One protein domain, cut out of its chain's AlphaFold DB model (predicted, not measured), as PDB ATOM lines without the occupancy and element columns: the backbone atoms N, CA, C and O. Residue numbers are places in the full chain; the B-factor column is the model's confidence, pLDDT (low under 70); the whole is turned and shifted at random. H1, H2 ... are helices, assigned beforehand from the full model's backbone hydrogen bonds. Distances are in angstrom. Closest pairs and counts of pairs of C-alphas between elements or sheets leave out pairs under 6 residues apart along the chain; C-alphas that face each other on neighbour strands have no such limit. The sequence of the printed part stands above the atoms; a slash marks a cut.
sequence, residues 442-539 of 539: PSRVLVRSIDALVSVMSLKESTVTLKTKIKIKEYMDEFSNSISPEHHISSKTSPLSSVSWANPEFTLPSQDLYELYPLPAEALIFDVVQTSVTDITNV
ATOM      1  N   PRO A 442      23.571  -8.465   1.070       46.75
ATOM      2  CA  PRO A 442      23.969  -9.764   0.501       46.75
ATOM      3  C   PRO A 442      22.986 -10.942   0.662       46.75
ATOM      4  O   PRO A 442      23.137 -11.952  -0.018       46.75
ATOM      5  N   SER A 443      21.993 -10.857   1.551       39.19
ATOM      6  CA  SER A 443      21.103 -11.975   1.897       39.19
ATOM      7  C   SER A 443      19.912 -12.186   0.952       39.19
ATOM      8  O   SER A 443      19.370 -13.280   0.916       39.19
ATOM      9  N   ARG A 444      19.495 -11.200   0.144       47.62
ATOM     10  CA  ARG A 444      18.231 -11.282  -0.631       47.62
ATOM     11  C   ARG A 444      18.315 -12.016  -1.979       47.62
ATOM     12  O   ARG A 444      17.371 -11.975  -2.760       47.62
ATOM     13  N   VAL A 445      19.428 -12.687  -2.265       60.69
ATOM     14  CA  VAL A 445      19.733 -13.269  -3.588       60.69
ATOM     15  C   VAL A 445      19.862 -14.798  -3.508       60.69
ATOM     16  O   VAL A 445      20.555 -15.411  -4.305       60.69
ATOM     17  N   LEU A 446      19.186 -15.445  -2.555       62.72
ATOM     18  CA  LEU A 446      19.437 -16.840  -2.156       62.72
ATOM     19  C   LEU A 446      19.472 -17.847  -3.309       62.72
ATOM     20  O   LEU A 446      20.455 -18.561  -3.436       62.72
ATOM     21  N   VAL A 447      18.473 -17.882  -4.197       58.59
ATOM     22  CA  VAL A 447      18.435 -18.877  -5.290       58.59
ATOM     23  C   VAL A 447      19.554 -18.649  -6.312       58.59
ATOM     24  O   VAL A 447      20.193 -19.598  -6.758       58.59
ATOM     25  N   ARG A 448      19.844 -17.390  -6.656       66.31
ATOM     26  CA  ARG A 448      20.958 -17.038  -7.554       66.31
ATOM     27  C   ARG A 448      22.312 -17.263  -6.884       66.31
ATOM     28  O   ARG A 448      23.251 -17.675  -7.553       66.31
ATOM     29  N   SER A 449      22.399 -17.046  -5.575       70.25
ATOM     30  CA  SER A 449      23.570 -17.378  -4.770       70.25
ATOM     31  C   SER A 449      23.779 -18.889  -4.714       70.25
ATOM     32  O   SER A 449      24.904 -19.329  -4.898       70.25
ATOM     33  N   ILE A 450      22.723 -19.695  -4.546       68.94
ATOM     34  CA  ILE A 450      22.800 -21.160  -4.631       68.94
ATOM     35  C   ILE A 450      23.274 -21.572  -6.028       68.94
ATOM     36  O   ILE A 450      24.242 -22.311  -6.115       68.94
ATOM     37  N   ASP A 451      22.677 -21.066  -7.112       70.06
ATOM     38  CA  ASP A 451      23.078 -21.393  -8.493       70.06
ATOM     39  C   ASP A 451      24.544 -21.016  -8.786       70.06
ATOM     40  O   ASP A 451      25.302 -21.805  -9.358       70.06
ATOM     41  N   ALA A 452      24.987 -19.845  -8.319       73.69
ATOM     42  CA  ALA A 452      26.378 -19.415  -8.435       73.69
ATOM     43  C   ALA A 452      27.324 -20.316  -7.626       73.69
ATOM     44  O   ALA A 452      28.356 -20.738  -8.140       73.69
ATOM     45  N   LEU A 453      26.970 -20.658  -6.384       71.19
ATOM     46  CA  LEU A 453      27.765 -21.546  -5.531       71.19
ATOM     47  C   LEU A 453      27.814 -22.978  -6.081       71.19
ATOM     48  O   LEU A 453      28.873 -23.596  -6.076       71.19
ATOM     49  N   VAL A 454      26.701 -23.477  -6.619       69.12
ATOM     50  CA  VAL A 454      26.606 -24.750  -7.348       69.12
ATOM     51  C   VAL A 454      27.540 -24.742  -8.558       69.12
ATOM     52  O   VAL A 454      28.293 -25.694  -8.766       69.12
ATOM     53  N   SER A 455      27.559 -23.644  -9.315       69.50
ATOM     54  CA  SER A 455      28.465 -23.474 -10.453       69.50
ATOM     55  C   SER A 455      29.930 -23.439 -10.006       69.50
ATOM     56  O   SER A 455      30.771 -24.100 -10.608       69.50
ATOM     57  N   VAL A 456      30.246 -22.751  -8.907       67.56
ATOM     58  CA  VAL A 456      31.597 -22.721  -8.319       67.56
ATOM     59  C   VAL A 456      32.026 -24.102  -7.820       67.56
ATOM     60  O   VAL A 456      33.185 -24.465  -7.977       67.56
ATOM     61  N   MET A 457      31.113 -24.911  -7.280       63.53
ATOM     62  CA  MET A 457      31.415 -26.285  -6.858       63.53
ATOM     63  C   MET A 457      31.756 -27.235  -8.002       63.53
ATOM     64  O   MET A 457      32.368 -28.273  -7.766       63.53
ATOM     65  N   SER A 458      31.399 -26.891  -9.240       64.69
ATOM     66  CA  SER A 458      31.850 -27.651 -10.408       64.69
ATOM     67  C   SER A 458      33.361 -27.497 -10.667       64.69
ATOM     68  O   SER A 458      33.964 -28.323 -11.358       64.69
ATOM     69  N   LEU A 459      34.000 -26.487 -10.062       61.25
ATOM     70  CA  LEU A 459      35.448 -26.309 -10.053       61.25
ATOM     71  C   LEU A 459      36.039 -27.281  -9.020       61.25
ATOM     72  O   LEU A 459      35.752 -27.176  -7.832       61.25
ATOM     73  N   LYS A 460      36.858 -28.245  -9.460       63.28
ATOM     74  CA  LYS A 460      37.391 -29.383  -8.670       63.28
ATOM     75  C   LYS A 460      38.370 -29.003  -7.526       63.28
ATOM     76  O   LYS A 460      39.288 -29.762  -7.219       63.28
ATOM     77  N   GLU A 461      38.225 -27.838  -6.894       69.69
ATOM     78  CA  GLU A 461      39.103 -27.328  -5.834       69.69
ATOM     79  C   GLU A 461      38.606 -27.709  -4.426       69.69
ATOM     80  O   GLU A 461      37.567 -27.242  -3.952       69.69
ATOM     81  N   SER A 462      39.376 -28.530  -3.703       68.62
ATOM     82  CA  SER A 462      38.946 -29.166  -2.443       68.62
ATOM     83  C   SER A 462      38.620 -28.197  -1.295       68.62
ATOM     84  O   SER A 462      37.690 -28.437  -0.524       68.62
ATOM     85  N   THR A 463      39.341 -27.081  -1.167       68.75
ATOM     86  CA  THR A 463      39.140 -26.095  -0.086       68.75
ATOM     87  C   THR A 463      37.936 -25.188  -0.333       68.75
ATOM     88  O   THR A 463      37.177 -24.904   0.598       68.75
ATOM     89  N   VAL A 464      37.730 -24.772  -1.585       66.62
ATOM     90  CA  VAL A 464      36.546 -24.017  -2.025       66.62
ATOM     91  C   VAL A 464      35.290 -24.876  -1.869       66.62
ATOM     92  O   VAL A 464      34.250 -24.380  -1.438       66.62
ATOM     93  N   THR A 465      35.409 -26.183  -2.106       73.19
ATOM     94  CA  THR A 465      34.307 -27.148  -2.007       73.19
ATOM     95  C   THR A 465      33.683 -27.194  -0.603       73.19
ATOM     96  O   THR A 465      32.464 -27.110  -0.486       73.19
ATOM     97  N   LEU A 466      34.468 -27.268   0.483       77.56
ATOM     98  CA  LEU A 466      33.905 -27.435   1.838       77.56
ATOM     99  C   LEU A 466      33.122 -26.206   2.324       77.56
ATOM    100  O   LEU A 466      31.997 -26.340   2.807       77.56
ATOM    101  N   LYS A 467      33.698 -25.003   2.192       77.19
ATOM    102  CA  LYS A 467      33.023 -23.756   2.600       77.19
ATOM    103  C   LYS A 467      31.753 -23.529   1.784       77.19
ATOM    104  O   LYS A 467      30.732 -23.126   2.337       77.19
ATOM    105  N   THR A 468      31.812 -23.838   0.491       78.56
ATOM    106  CA  THR A 468      30.663 -23.718  -0.401       78.56
ATOM    107  C   THR A 468      29.560 -24.718  -0.043       78.56
ATOM    108  O   THR A 468      28.407 -24.306   0.043       78.56
ATOM    109  N   LYS A 469      29.886 -25.979   0.294       80.00
ATOM    110  CA  LYS A 469      28.904 -26.972   0.785       80.00
ATOM    111  C   LYS A 469      28.153 -26.484   2.029       80.00
ATOM    112  O   LYS A 469      26.931 -26.598   2.081       80.00
ATOM    113  N   ILE A 470      28.862 -25.913   3.010       82.56
ATOM    114  CA  ILE A 470      28.238 -25.360   4.228       82.56
ATOM    115  C   ILE A 470      27.265 -24.236   3.858       82.56
ATOM    116  O   ILE A 470      26.118 -24.249   4.299       82.56
ATOM    117  N   LYS A 471      27.691 -23.301   2.999       83.06
ATOM    118  CA  LYS A 471      26.859 -22.158   2.611       83.06
ATOM    119  C   LYS A 471      25.633 -22.561   1.790       83.06
ATOM    120  O   LYS A 471      24.554 -22.024   2.012       83.06
ATOM    121  N   ILE A 472      25.783 -23.527   0.884       82.38
ATOM    122  CA  ILE A 472      24.659 -24.103   0.137       82.38
ATOM    123  C   ILE A 472      23.645 -24.724   1.096       82.38
ATOM    124  O   ILE A 472      22.453 -24.508   0.913       82.38
ATOM    125  N   LYS A 473      24.094 -25.451   2.126       83.81
ATOM    126  CA  LYS A 473      23.190 -26.038   3.122       83.81
ATOM    127  C   LYS A 473      22.412 -24.966   3.888       83.81
ATOM    128  O   LYS A 473      21.196 -25.061   3.960       83.81
ATOM    129  N   GLU A 474      23.089 -23.927   4.378       84.19
ATOM    130  CA  GLU A 474      22.429 -22.797   5.053       84.19
ATOM    131  C   GLU A 474      21.361 -22.145   4.161       84.19
ATOM    132  O   GLU A 474      20.239 -21.904   4.602       84.19
ATOM    133  N   TYR A 475      21.687 -21.895   2.889       85.44
ATOM    134  CA  TYR A 475      20.733 -21.323   1.940       85.44
ATOM    135  C   TYR A 475      19.607 -22.286   1.568       85.44
ATOM    136  O   TYR A 475      18.492 -21.833   1.325       85.44
ATOM    137  N   MET A 476      19.865 -23.594   1.535       86.50
ATOM    138  CA  MET A 476      18.834 -24.603   1.306       86.50
ATOM    139  C   MET A 476      17.865 -24.691   2.487       86.50
ATOM    140  O   MET A 476      16.665 -24.829   2.263       86.50
ATOM    141  N   ASP A 477      18.351 -24.574   3.722       86.62
ATOM    142  CA  ASP A 477      17.502 -24.546   4.917       86.62
ATOM    143  C   ASP A 477      16.604 -23.293   4.902       86.62
ATOM    144  O   ASP A 477      15.393 -23.385   5.102       86.62
ATOM    145  N   GLU A 478      17.165 -22.121   4.575       85.25
ATOM    146  CA  GLU A 478      16.399 -20.873   4.427       85.25
ATOM    147  C   GLU A 478      15.379 -20.947   3.279       85.25
ATOM    148  O   GLU A 478      14.225 -20.550   3.446       85.25
ATOM    149  N   PHE A 479      15.774 -21.505   2.133       84.12
ATOM    150  CA  PHE A 479      14.889 -21.722   0.990       84.12
ATOM    151  C   PHE A 479      13.772 -22.729   1.303       84.12
ATOM    152  O   PHE A 479      12.624 -22.507   0.938       84.12
ATOM    153  N   SER A 480      14.063 -23.801   2.040       87.44
ATOM    154  CA  SER A 480      13.045 -24.783   2.443       87.44
ATOM    155  C   SER A 480      11.999 -24.170   3.370       87.44
ATOM    156  O   SER A 480      10.825 -24.512   3.276       87.44
ATOM    157  N   ASN A 481      12.407 -23.232   4.228       86.31
ATOM    158  CA  ASN A 481      11.502 -22.505   5.116       86.31
ATOM    159  C   ASN A 481      10.642 -21.460   4.386       86.31
ATOM    160  O   ASN A 481       9.637 -21.018   4.943       86.31
ATOM    161  N   SER A 482      11.024 -21.036   3.176       82.75
ATOM    162  CA  SER A 482      10.255 -20.062   2.388       82.75
ATOM    163  C   SER A 482       9.225 -20.698   1.449       82.75
ATOM    164  O   SER A 482       8.354 -19.990   0.945       82.75
ATOM    165  N   ILE A 483       9.295 -22.018   1.244       83.81
ATOM    166  CA  ILE A 483       8.350 -22.802   0.442       83.81
ATOM    167  C   ILE A 483       7.390 -23.556   1.370       83.81
ATOM    168  O   ILE A 483       7.821 -24.136   2.370       83.81
ATOM    169  N   SER A 484       6.096 -23.582   1.033       85.44
ATOM    170  CA  SER A 484       5.102 -24.306   1.837       85.44
ATOM    171  C   SER A 484       5.449 -25.803   1.916       85.44
ATOM    172  O   SER A 484       5.806 -26.398   0.892       85.44
ATOM    173  N   PRO A 485       5.316 -26.453   3.091       91.12
ATOM    174  CA  PRO A 485       5.614 -27.877   3.259       91.12
ATOM    175  C   PRO A 485       4.866 -28.800   2.290       91.12
ATOM    176  O   PRO A 485       5.343 -29.886   1.976       91.12
ATOM    177  N   GLU A 486       3.700 -28.384   1.792       89.94
ATOM    178  CA  GLU A 486       2.909 -29.167   0.836       89.94
ATOM    179  C   GLU A 486       3.540 -29.247  -0.564       89.94
ATOM    180  O   GLU A 486       3.189 -30.138  -1.334       89.94
ATOM    181  N   HIS A 487       4.491 -28.368  -0.891       90.50
ATOM    182  CA  HIS A 487       5.272 -28.418  -2.133       90.50
ATOM    183  C   HIS A 487       6.629 -29.099  -1.955       90.50
ATOM    184  O   HIS A 487       7.398 -29.189  -2.912       90.50
ATOM    185  N   HIS A 488       6.946 -29.582  -0.750       91.19
ATOM    186  CA  HIS A 488       8.196 -30.291  -0.499       91.19
ATOM    187  C   HIS A 488       8.106 -31.692  -1.103       91.19
ATOM    188  O   HIS A 488       7.436 -32.588  -0.586       91.19
ATOM    189  N   ILE A 489       8.794 -31.894  -2.222       89.12
ATOM    190  CA  ILE A 489       8.882 -33.201  -2.869       89.12
ATOM    191  C   ILE A 489       9.906 -34.050  -2.119       89.12
ATOM    192  O   ILE A 489      11.016 -33.611  -1.831       89.12
ATOM    193  N   SER A 490       9.545 -35.287  -1.770       89.06
ATOM    194  CA  SER A 490      10.509 -36.210  -1.171       89.06
ATOM    195  C   SER A 490      11.544 -36.622  -2.216       89.06
ATOM    196  O   SER A 490      11.183 -37.007  -3.328       89.06
ATOM    197  N   SER A 491      12.824 -36.674  -1.846       85.88
ATOM    198  CA  SER A 491      13.894 -37.163  -2.732       85.88
ATOM    199  C   SER A 491      13.629 -38.569  -3.298       85.88
ATOM    200  O   SER A 491      14.082 -38.889  -4.396       85.88
ATOM    201  N   LYS A 492      12.850 -39.400  -2.588       85.56
ATOM    202  CA  LYS A 492      12.433 -40.744  -3.033       85.56
ATOM    203  C   LYS A 492      11.352 -40.731  -4.113       85.56
ATOM    204  O   LYS A 492      11.253 -41.687  -4.873       85.56
ATOM    205  N   THR A 493      10.516 -39.697  -4.133       85.31
ATOM    206  CA  THR A 493       9.410 -39.534  -5.091       85.31
ATOM    207  C   THR A 493       9.751 -38.541  -6.195       85.31
ATOM    208  O   THR A 493       8.975 -38.396  -7.135       85.31
ATOM    209  N   SER A 494      10.893 -37.858  -6.078       86.75
ATOM    210  CA  SER A 494      11.409 -36.955  -7.096       86.75
ATOM    211  C   SER A 494      11.577 -37.702  -8.425       86.75
ATOM    212  O   SER A 494      12.309 -38.694  -8.499       86.75
ATOM    213  N   PRO A 495      10.950 -37.230  -9.511       82.06
ATOM    214  CA  PRO A 495      11.200 -37.760 -10.837       82.06
ATOM    215  C   PRO A 495      12.617 -37.394 -11.298       82.06
ATOM    216  O   PRO A 495      13.126 -38.017 -12.221       82.06
ATOM    217  N   LEU A 496      13.275 -36.416 -10.664       83.31
ATOM    218  CA  LEU A 496      14.620 -35.968 -11.017       83.31
ATOM    219  C   LEU A 496      15.714 -36.841 -10.402       83.31
ATOM    220  O   LEU A 496      16.771 -36.980 -11.011       83.31
ATOM    221  N   SER A 497      15.467 -37.471  -9.248       80.38
ATOM    222  CA  SER A 497      16.458 -38.335  -8.584       80.38
ATOM    223  C   SER A 497      16.723 -39.649  -9.329       80.38
ATOM    224  O   SER A 497      17.782 -40.254  -9.169       80.38
ATOM    225  N   SER A 498      15.783 -40.084 -10.173       67.69
ATOM    226  CA  SER A 498      15.892 -41.292 -11.005       67.69
ATOM    227  C   SER A 498      16.337 -41.009 -12.444       67.69
ATOM    228  O   SER A 498      16.724 -41.932 -13.166       67.69
ATOM    229  N   VAL A 499      16.336 -39.743 -12.871       64.06
ATOM    230  CA  VAL A 499      16.789 -39.345 -14.206       64.06
ATOM    231  C   VAL A 499      18.308 -39.279 -14.219       64.06
ATOM    232  O   VAL A 499      18.920 -38.315 -13.761       64.06
ATOM    233  N   SER A 500      18.937 -40.286 -14.827       62.25
ATOM    234  CA  SER A 500      20.300 -40.108 -15.318       62.25
ATOM    235  C   SER A 500      20.264 -39.054 -16.423       62.25
ATOM    236  O   SER A 500      19.839 -39.323 -17.547       62.25
ATOM    237  N   TRP A 501      20.710 -37.838 -16.105       62.53
ATOM    238  CA  TRP A 501      20.784 -36.712 -17.045       62.53
ATOM    239  C   TRP A 501      21.629 -37.006 -18.294       62.53
ATOM    240  O   TRP A 501      21.567 -36.255 -19.263       62.53
ATOM    241  N   ALA A 502      22.392 -38.102 -18.285       60.03
ATOM    242  CA  ALA A 502      23.171 -38.581 -19.417       60.03
ATOM    243  C   ALA A 502      22.324 -39.220 -20.533       60.03
ATOM    244  O   ALA A 502      22.850 -39.402 -21.628       60.03
ATOM    245  N   ASN A 503      21.049 -39.566 -20.294       60.50
ATOM    246  CA  ASN A 503      20.234 -40.265 -21.289       60.50
ATOM    247  C   ASN A 503      18.936 -39.498 -21.642       60.50
ATOM    248  O   ASN A 503      17.983 -39.500 -20.858       60.50
ATOM    249  N   PRO A 504      18.874 -38.815 -22.804       58.41
ATOM    250  CA  PRO A 504      17.745 -37.959 -23.177       58.41
ATOM    251  C   PRO A 504      16.453 -38.716 -23.538       58.41
ATOM    252  O   PRO A 504      15.401 -38.083 -23.586       58.41
ATOM    253  N   GLU A 505      16.499 -40.037 -23.745       60.47
ATOM    254  CA  GLU A 505      15.357 -40.838 -24.226       60.47
ATOM    255  C   GLU A 505      14.367 -41.296 -23.138       60.47
ATOM    256  O   GLU A 505      13.330 -41.879 -23.454       60.47
ATOM    257  N   PHE A 506      14.622 -41.024 -21.854       56.72
ATOM    258  CA  PHE A 506      13.677 -41.394 -20.796       56.72
ATOM    259  C   PHE A 506      12.467 -40.446 -20.756       56.72
ATOM    260  O   PHE A 506      12.519 -39.347 -20.198       56.72
ATOM    261  N   THR A 507      11.346 -40.895 -21.326       56.62
ATOM    262  CA  THR A 507      10.018 -40.292 -21.149       56.62
ATOM    263  C   THR A 507       9.470 -40.673 -19.773       56.62
ATOM    264  O   THR A 507       8.918 -41.762 -19.607       56.62
ATOM    265  N   LEU A 508       9.639 -39.817 -18.761       56.91
ATOM    266  CA  LEU A 508       8.992 -40.052 -17.467       56.91
ATOM    267  C   LEU A 508       7.505 -39.659 -17.489       56.91
ATOM    268  O   LEU A 508       7.154 -38.664 -18.126       56.91
ATOM    269  N   PRO A 509       6.660 -40.321 -16.673       63.28
ATOM    270  CA  PRO A 509       5.323 -39.849 -16.289       63.28
ATOM    271  C   PRO A 509       5.358 -38.600 -15.375       63.28
ATOM    272  O   PRO A 509       4.479 -38.406 -14.543       63.28
ATOM    273  N   SER A 510       6.402 -37.767 -15.456       60.09
ATOM    274  CA  SER A 510       6.706 -36.718 -14.471       60.09
ATOM    275  C   SER A 510       5.692 -35.577 -14.447       60.09
ATOM    276  O   SER A 510       5.577 -34.886 -13.439       60.09
ATOM    277  N   GLN A 511       4.941 -35.380 -15.530       61.12
ATOM    278  CA  GLN A 511       3.938 -34.326 -15.594       61.12
ATOM    279  C   GLN A 511       2.754 -34.594 -14.662       61.12
ATOM    280  O   GLN A 511       2.338 -33.688 -13.942       61.12
ATOM    281  N   ASP A 512       2.286 -35.845 -14.592       71.56
ATOM    282  CA  ASP A 512       1.205 -36.218 -13.678       71.56
ATOM    283  C   ASP A 512       1.612 -35.992 -12.210       71.56
ATOM    284  O   ASP A 512       0.742 -35.816 -11.368       71.56
ATOM    285  N   LEU A 513       2.912 -35.963 -11.883       80.38
ATOM    286  CA  LEU A 513       3.363 -35.737 -10.510       80.38
ATOM    287  C   LEU A 513       3.185 -34.278 -10.079       80.38
ATOM    288  O   LEU A 513       2.572 -34.026  -9.043       80.38
ATOM    289  N   TYR A 514       3.711 -33.316 -10.846       87.62
ATOM    290  CA  TYR A 514       3.644 -31.905 -10.449       87.62
ATOM    291  C   TYR A 514       2.219 -31.342 -10.554       87.62
ATOM    292  O   TYR A 514       1.866 -30.447  -9.792       87.62
ATOM    293  N   GLU A 515       1.379 -31.888 -11.441       83.44
ATOM    294  CA  GLU A 515      -0.036 -31.500 -11.575       83.44
ATOM    295  C   GLU A 515      -0.883 -31.797 -10.325       83.44
ATOM    296  O   GLU A 515      -1.937 -31.185 -10.146       83.44
ATOM    297  N   LEU A 516      -0.427 -32.699  -9.446       85.38
ATOM    298  CA  LEU A 516      -1.093 -32.996  -8.172       85.38
ATOM    299  C   LEU A 516      -0.845 -31.925  -7.105       85.38
ATOM    300  O   LEU A 516      -1.553 -31.897  -6.097       85.38
ATOM    301  N   TYR A 517       0.141 -31.050  -7.312       89.12
ATOM    302  CA  TYR A 517       0.464 -29.985  -6.374       89.12
ATOM    303  C   TYR A 517      -0.377 -28.739  -6.660       89.12
ATOM    304  O   TYR A 517      -0.598 -28.391  -7.823       89.12
ATOM    305  N   PRO A 518      -0.806 -27.997  -5.623       86.56
ATOM    306  CA  PRO A 518      -1.616 -26.804  -5.835       86.56
ATOM    307  C   PRO A 518      -0.886 -25.714  -6.626       86.56
ATOM    308  O   PRO A 518      -1.498 -25.052  -7.461       86.56
ATOM    309  N   LEU A 519       0.427 -25.560  -6.405       89.12
ATOM    310  CA  LEU A 519       1.296 -24.633  -7.144       89.12
ATOM    311  C   LEU A 519       2.445 -25.439  -7.780       89.12
ATOM    312  O   LEU A 519       3.510 -25.589  -7.177       89.12
ATOM    313  N   PRO A 520       2.227 -26.009  -8.980       88.44
ATOM    314  CA  PRO A 520       3.168 -26.931  -9.614       88.44
ATOM    315  C   PRO A 520       4.575 -26.358  -9.824       88.44
ATOM    316  O   PRO A 520       5.557 -27.082  -9.664       88.44
ATOM    317  N   ALA A 521       4.702 -25.067 -10.155       87.69
ATOM    318  CA  ALA A 521       6.013 -24.450 -10.358       87.69
ATOM    319  C   ALA A 521       6.840 -24.377  -9.066       87.69
ATOM    320  O   ALA A 521       8.052 -24.554  -9.125       87.69
ATOM    321  N   GLU A 522       6.212 -24.155  -7.908       87.50
ATOM    322  CA  GLU A 522       6.920 -24.130  -6.621       87.50
ATOM    323  C   GLU A 522       7.478 -25.505  -6.274       87.50
ATOM    324  O   GLU A 522       8.659 -25.624  -5.948       87.50
ATOM    325  N   ALA A 523       6.657 -26.546  -6.435       89.94
ATOM    326  CA  ALA A 523       7.076 -27.926  -6.227       89.94
ATOM    327  C   ALA A 523       8.220 -28.310  -7.181       89.94
ATOM    328  O   ALA A 523       9.231 -28.864  -6.750       89.94
ATOM    329  N   LEU A 524       8.111 -27.940  -8.463       89.62
ATOM    330  CA  LEU A 524       9.168 -28.151  -9.453       89.62
ATOM    331  C   LEU A 524      10.471 -27.441  -9.066       89.62
ATOM    332  O   LEU A 524      11.534 -28.058  -9.102       89.62
ATOM    333  N   ILE A 525      10.410 -26.154  -8.713       86.44
ATOM    334  CA  ILE A 525      11.601 -25.396  -8.318       86.44
ATOM    335  C   ILE A 525      12.229 -26.058  -7.092       86.44
ATOM    336  O   ILE A 525      13.427 -26.331  -7.116       86.44
ATOM    337  N   PHE A 526      11.439 -26.373  -6.062       88.94
ATOM    338  CA  PHE A 526      11.935 -27.026  -4.854       88.94
ATOM    339  C   PHE A 526      12.670 -28.332  -5.163       88.94
ATOM    340  O   PHE A 526      13.811 -28.510  -4.740       88.94
ATOM    341  N   ASP A 527      12.058 -29.204  -5.960       91.25
ATOM    342  CA  ASP A 527      12.625 -30.493  -6.352       91.25
ATOM    343  C   ASP A 527      13.931 -30.347  -7.144       91.25
ATOM    344  O   ASP A 527      14.925 -31.024  -6.864       91.25
ATOM    345  N   VAL A 528      13.988 -29.400  -8.088       86.31
ATOM    346  CA  VAL A 528      15.206 -29.137  -8.865       86.31
ATOM    347  C   VAL A 528      16.324 -28.585  -7.973       86.31
ATOM    348  O   VAL A 528      17.471 -29.029  -8.110       86.31
ATOM    349  N   VAL A 529      16.024 -27.666  -7.043       84.50
ATOM    350  CA  VAL A 529      17.019 -27.138  -6.089       84.50
ATOM    351  C   VAL A 529      17.508 -28.247  -5.164       84.50
ATOM    352  O   VAL A 529      18.712 -28.482  -5.089       84.50
ATOM    353  N   GLN A 530      16.596 -28.968  -4.514       90.62
ATOM    354  CA  GLN A 530      16.929 -30.025  -3.562       90.62
ATOM    355  C   GLN A 530      17.745 -31.145  -4.214       90.62
ATOM    356  O   GLN A 530      18.758 -31.572  -3.651       90.62
ATOM    357  N   THR A 531      17.346 -31.599  -5.404       87.62
ATOM    358  CA  THR A 531      18.063 -32.643  -6.149       87.62
ATOM    359  C   THR A 531      19.459 -32.163  -6.534       87.62
ATOM    360  O   THR A 531      20.438 -32.853  -6.272       87.62
ATOM    361  N   SER A 532      19.583 -30.937  -7.054       83.25
ATOM    362  CA  SER A 532      20.886 -30.357  -7.413       83.25
ATOM    363  C   SER A 532      21.823 -30.232  -6.215       83.25
ATOM    364  O   SER A 532      22.994 -30.593  -6.309       83.25
ATOM    365  N   VAL A 533      21.317 -29.757  -5.073       83.88
ATOM    366  CA  VAL A 533      22.101 -29.669  -3.834       83.88
ATOM    367  C   VAL A 533      22.532 -31.060  -3.372       83.88
ATOM    368  O   VAL A 533      23.702 -31.258  -3.051       83.88
ATOM    369  N   THR A 534      21.621 -32.035  -3.397       87.00
ATOM    370  CA  THR A 534      21.895 -33.418  -2.984       87.00
ATOM    371  C   THR A 534      22.986 -34.053  -3.847       87.00
ATOM    372  O   THR A 534      23.973 -34.549  -3.297       87.00
ATOM    373  N   ASP A 535      22.866 -33.959  -5.177       82.94
ATOM    374  CA  ASP A 535      23.857 -34.451  -6.144       82.94
ATOM    375  C   ASP A 535      25.256 -33.915  -5.826       82.94
ATOM    376  O   ASP A 535      26.232 -34.658  -5.784       82.94
ATOM    377  N   ILE A 536      25.346 -32.615  -5.554       77.38
ATOM    378  CA  ILE A 536      26.609 -31.911  -5.326       77.38
ATOM    379  C   ILE A 536      27.201 -32.222  -3.949       77.38
ATOM    380  O   ILE A 536      28.420 -32.243  -3.777       77.38
ATOM    381  N   THR A 537      26.360 -32.452  -2.941       79.88
ATOM    382  CA  THR A 537      26.842 -32.815  -1.603       79.88
ATOM    383  C   THR A 537      27.378 -34.242  -1.529       79.88
ATOM    384  O   THR A 537      28.313 -34.467  -0.756       79.88
ATOM    385  N   ASN A 538      26.831 -35.154  -2.342       81.12
ATOM    386  CA  ASN A 538      27.171 -36.580  -2.357       81.12
ATOM    387  C   ASN A 538      28.423 -36.930  -3.183       81.12
ATOM    388  O   ASN A 538      28.944 -38.035  -3.027       81.12
ATOM    389  N   VAL A 539      28.900 -36.013  -4.034       63.03
ATOM    390  CA  VAL A 539      30.213 -36.075  -4.714       63.03
ATOM    391  C   VAL A 539      31.298 -35.532  -3.794       63.03
ATOM    392  O   VAL A 539      32.378 -36.154  -3.725       63.03
TER     393      VAL A 539
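This is residues 442 to 539 of the 539 residues of the protein "Zn(2)-C6 fungal-type domain-containing protein" of Rhizopus stolonifer (UniProt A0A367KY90). Three helices make an up-and-down bundle, each running against the one before: the hairpin of H1 and H2, then H4. A long loop, residues 483 to 509, leads from H2 to short H3 beside the start of H4; its residues 500 to 506 stick out. The printed part has 98 residues with four named helices, H1 to H4, and no named strand: all helix, compact, radius of gyration of the C-alphas 14.4 A, spans 41 by 32 by 19 A.

Find C-alpha 446 at (19.437, -16.840, -2.156); there H1 begins, residues 446 to 457, 16.0 A long. Next come H2, residues 462 to 482, 30.5 A, and H3, residues 510 to 514, 7.0 A. H4, residues 520 to 538, runs 26.9 A to C-alpha 538 at (27.171, -36.580, -2.357).

Look at Met 457 and Thr 465, the closest C-alphas of H1 and H2, 5.7 A apart; these touch at a shallow tilt of 23 degrees, opposite ways. H2 and H4 touch, closest at C-alphas 469 and 537, 6.6 A. H1, with residues 454 to 457 alone, only just touches H4, with 3 pairs of C-alphas within 8 A, closest 454 and 536. H3 and H4 touch only at the corner, closest at C-alphas 514 and 520, 5.1 A. In H1 and H4 every O i to N i+4 pair is within hydrogen-bond range, in H2 15 of 17, in H3 0 of 1, beside 2 of 2 O i to N i+3 pairs.

The C-alphas of Thr 463 and Leu 516 are the farthest apart, 41.6 A. The printed part has no cut; the link H2 to H3 is long. Look for pLDDT under 70 in 34 residues, among them 498 to 511.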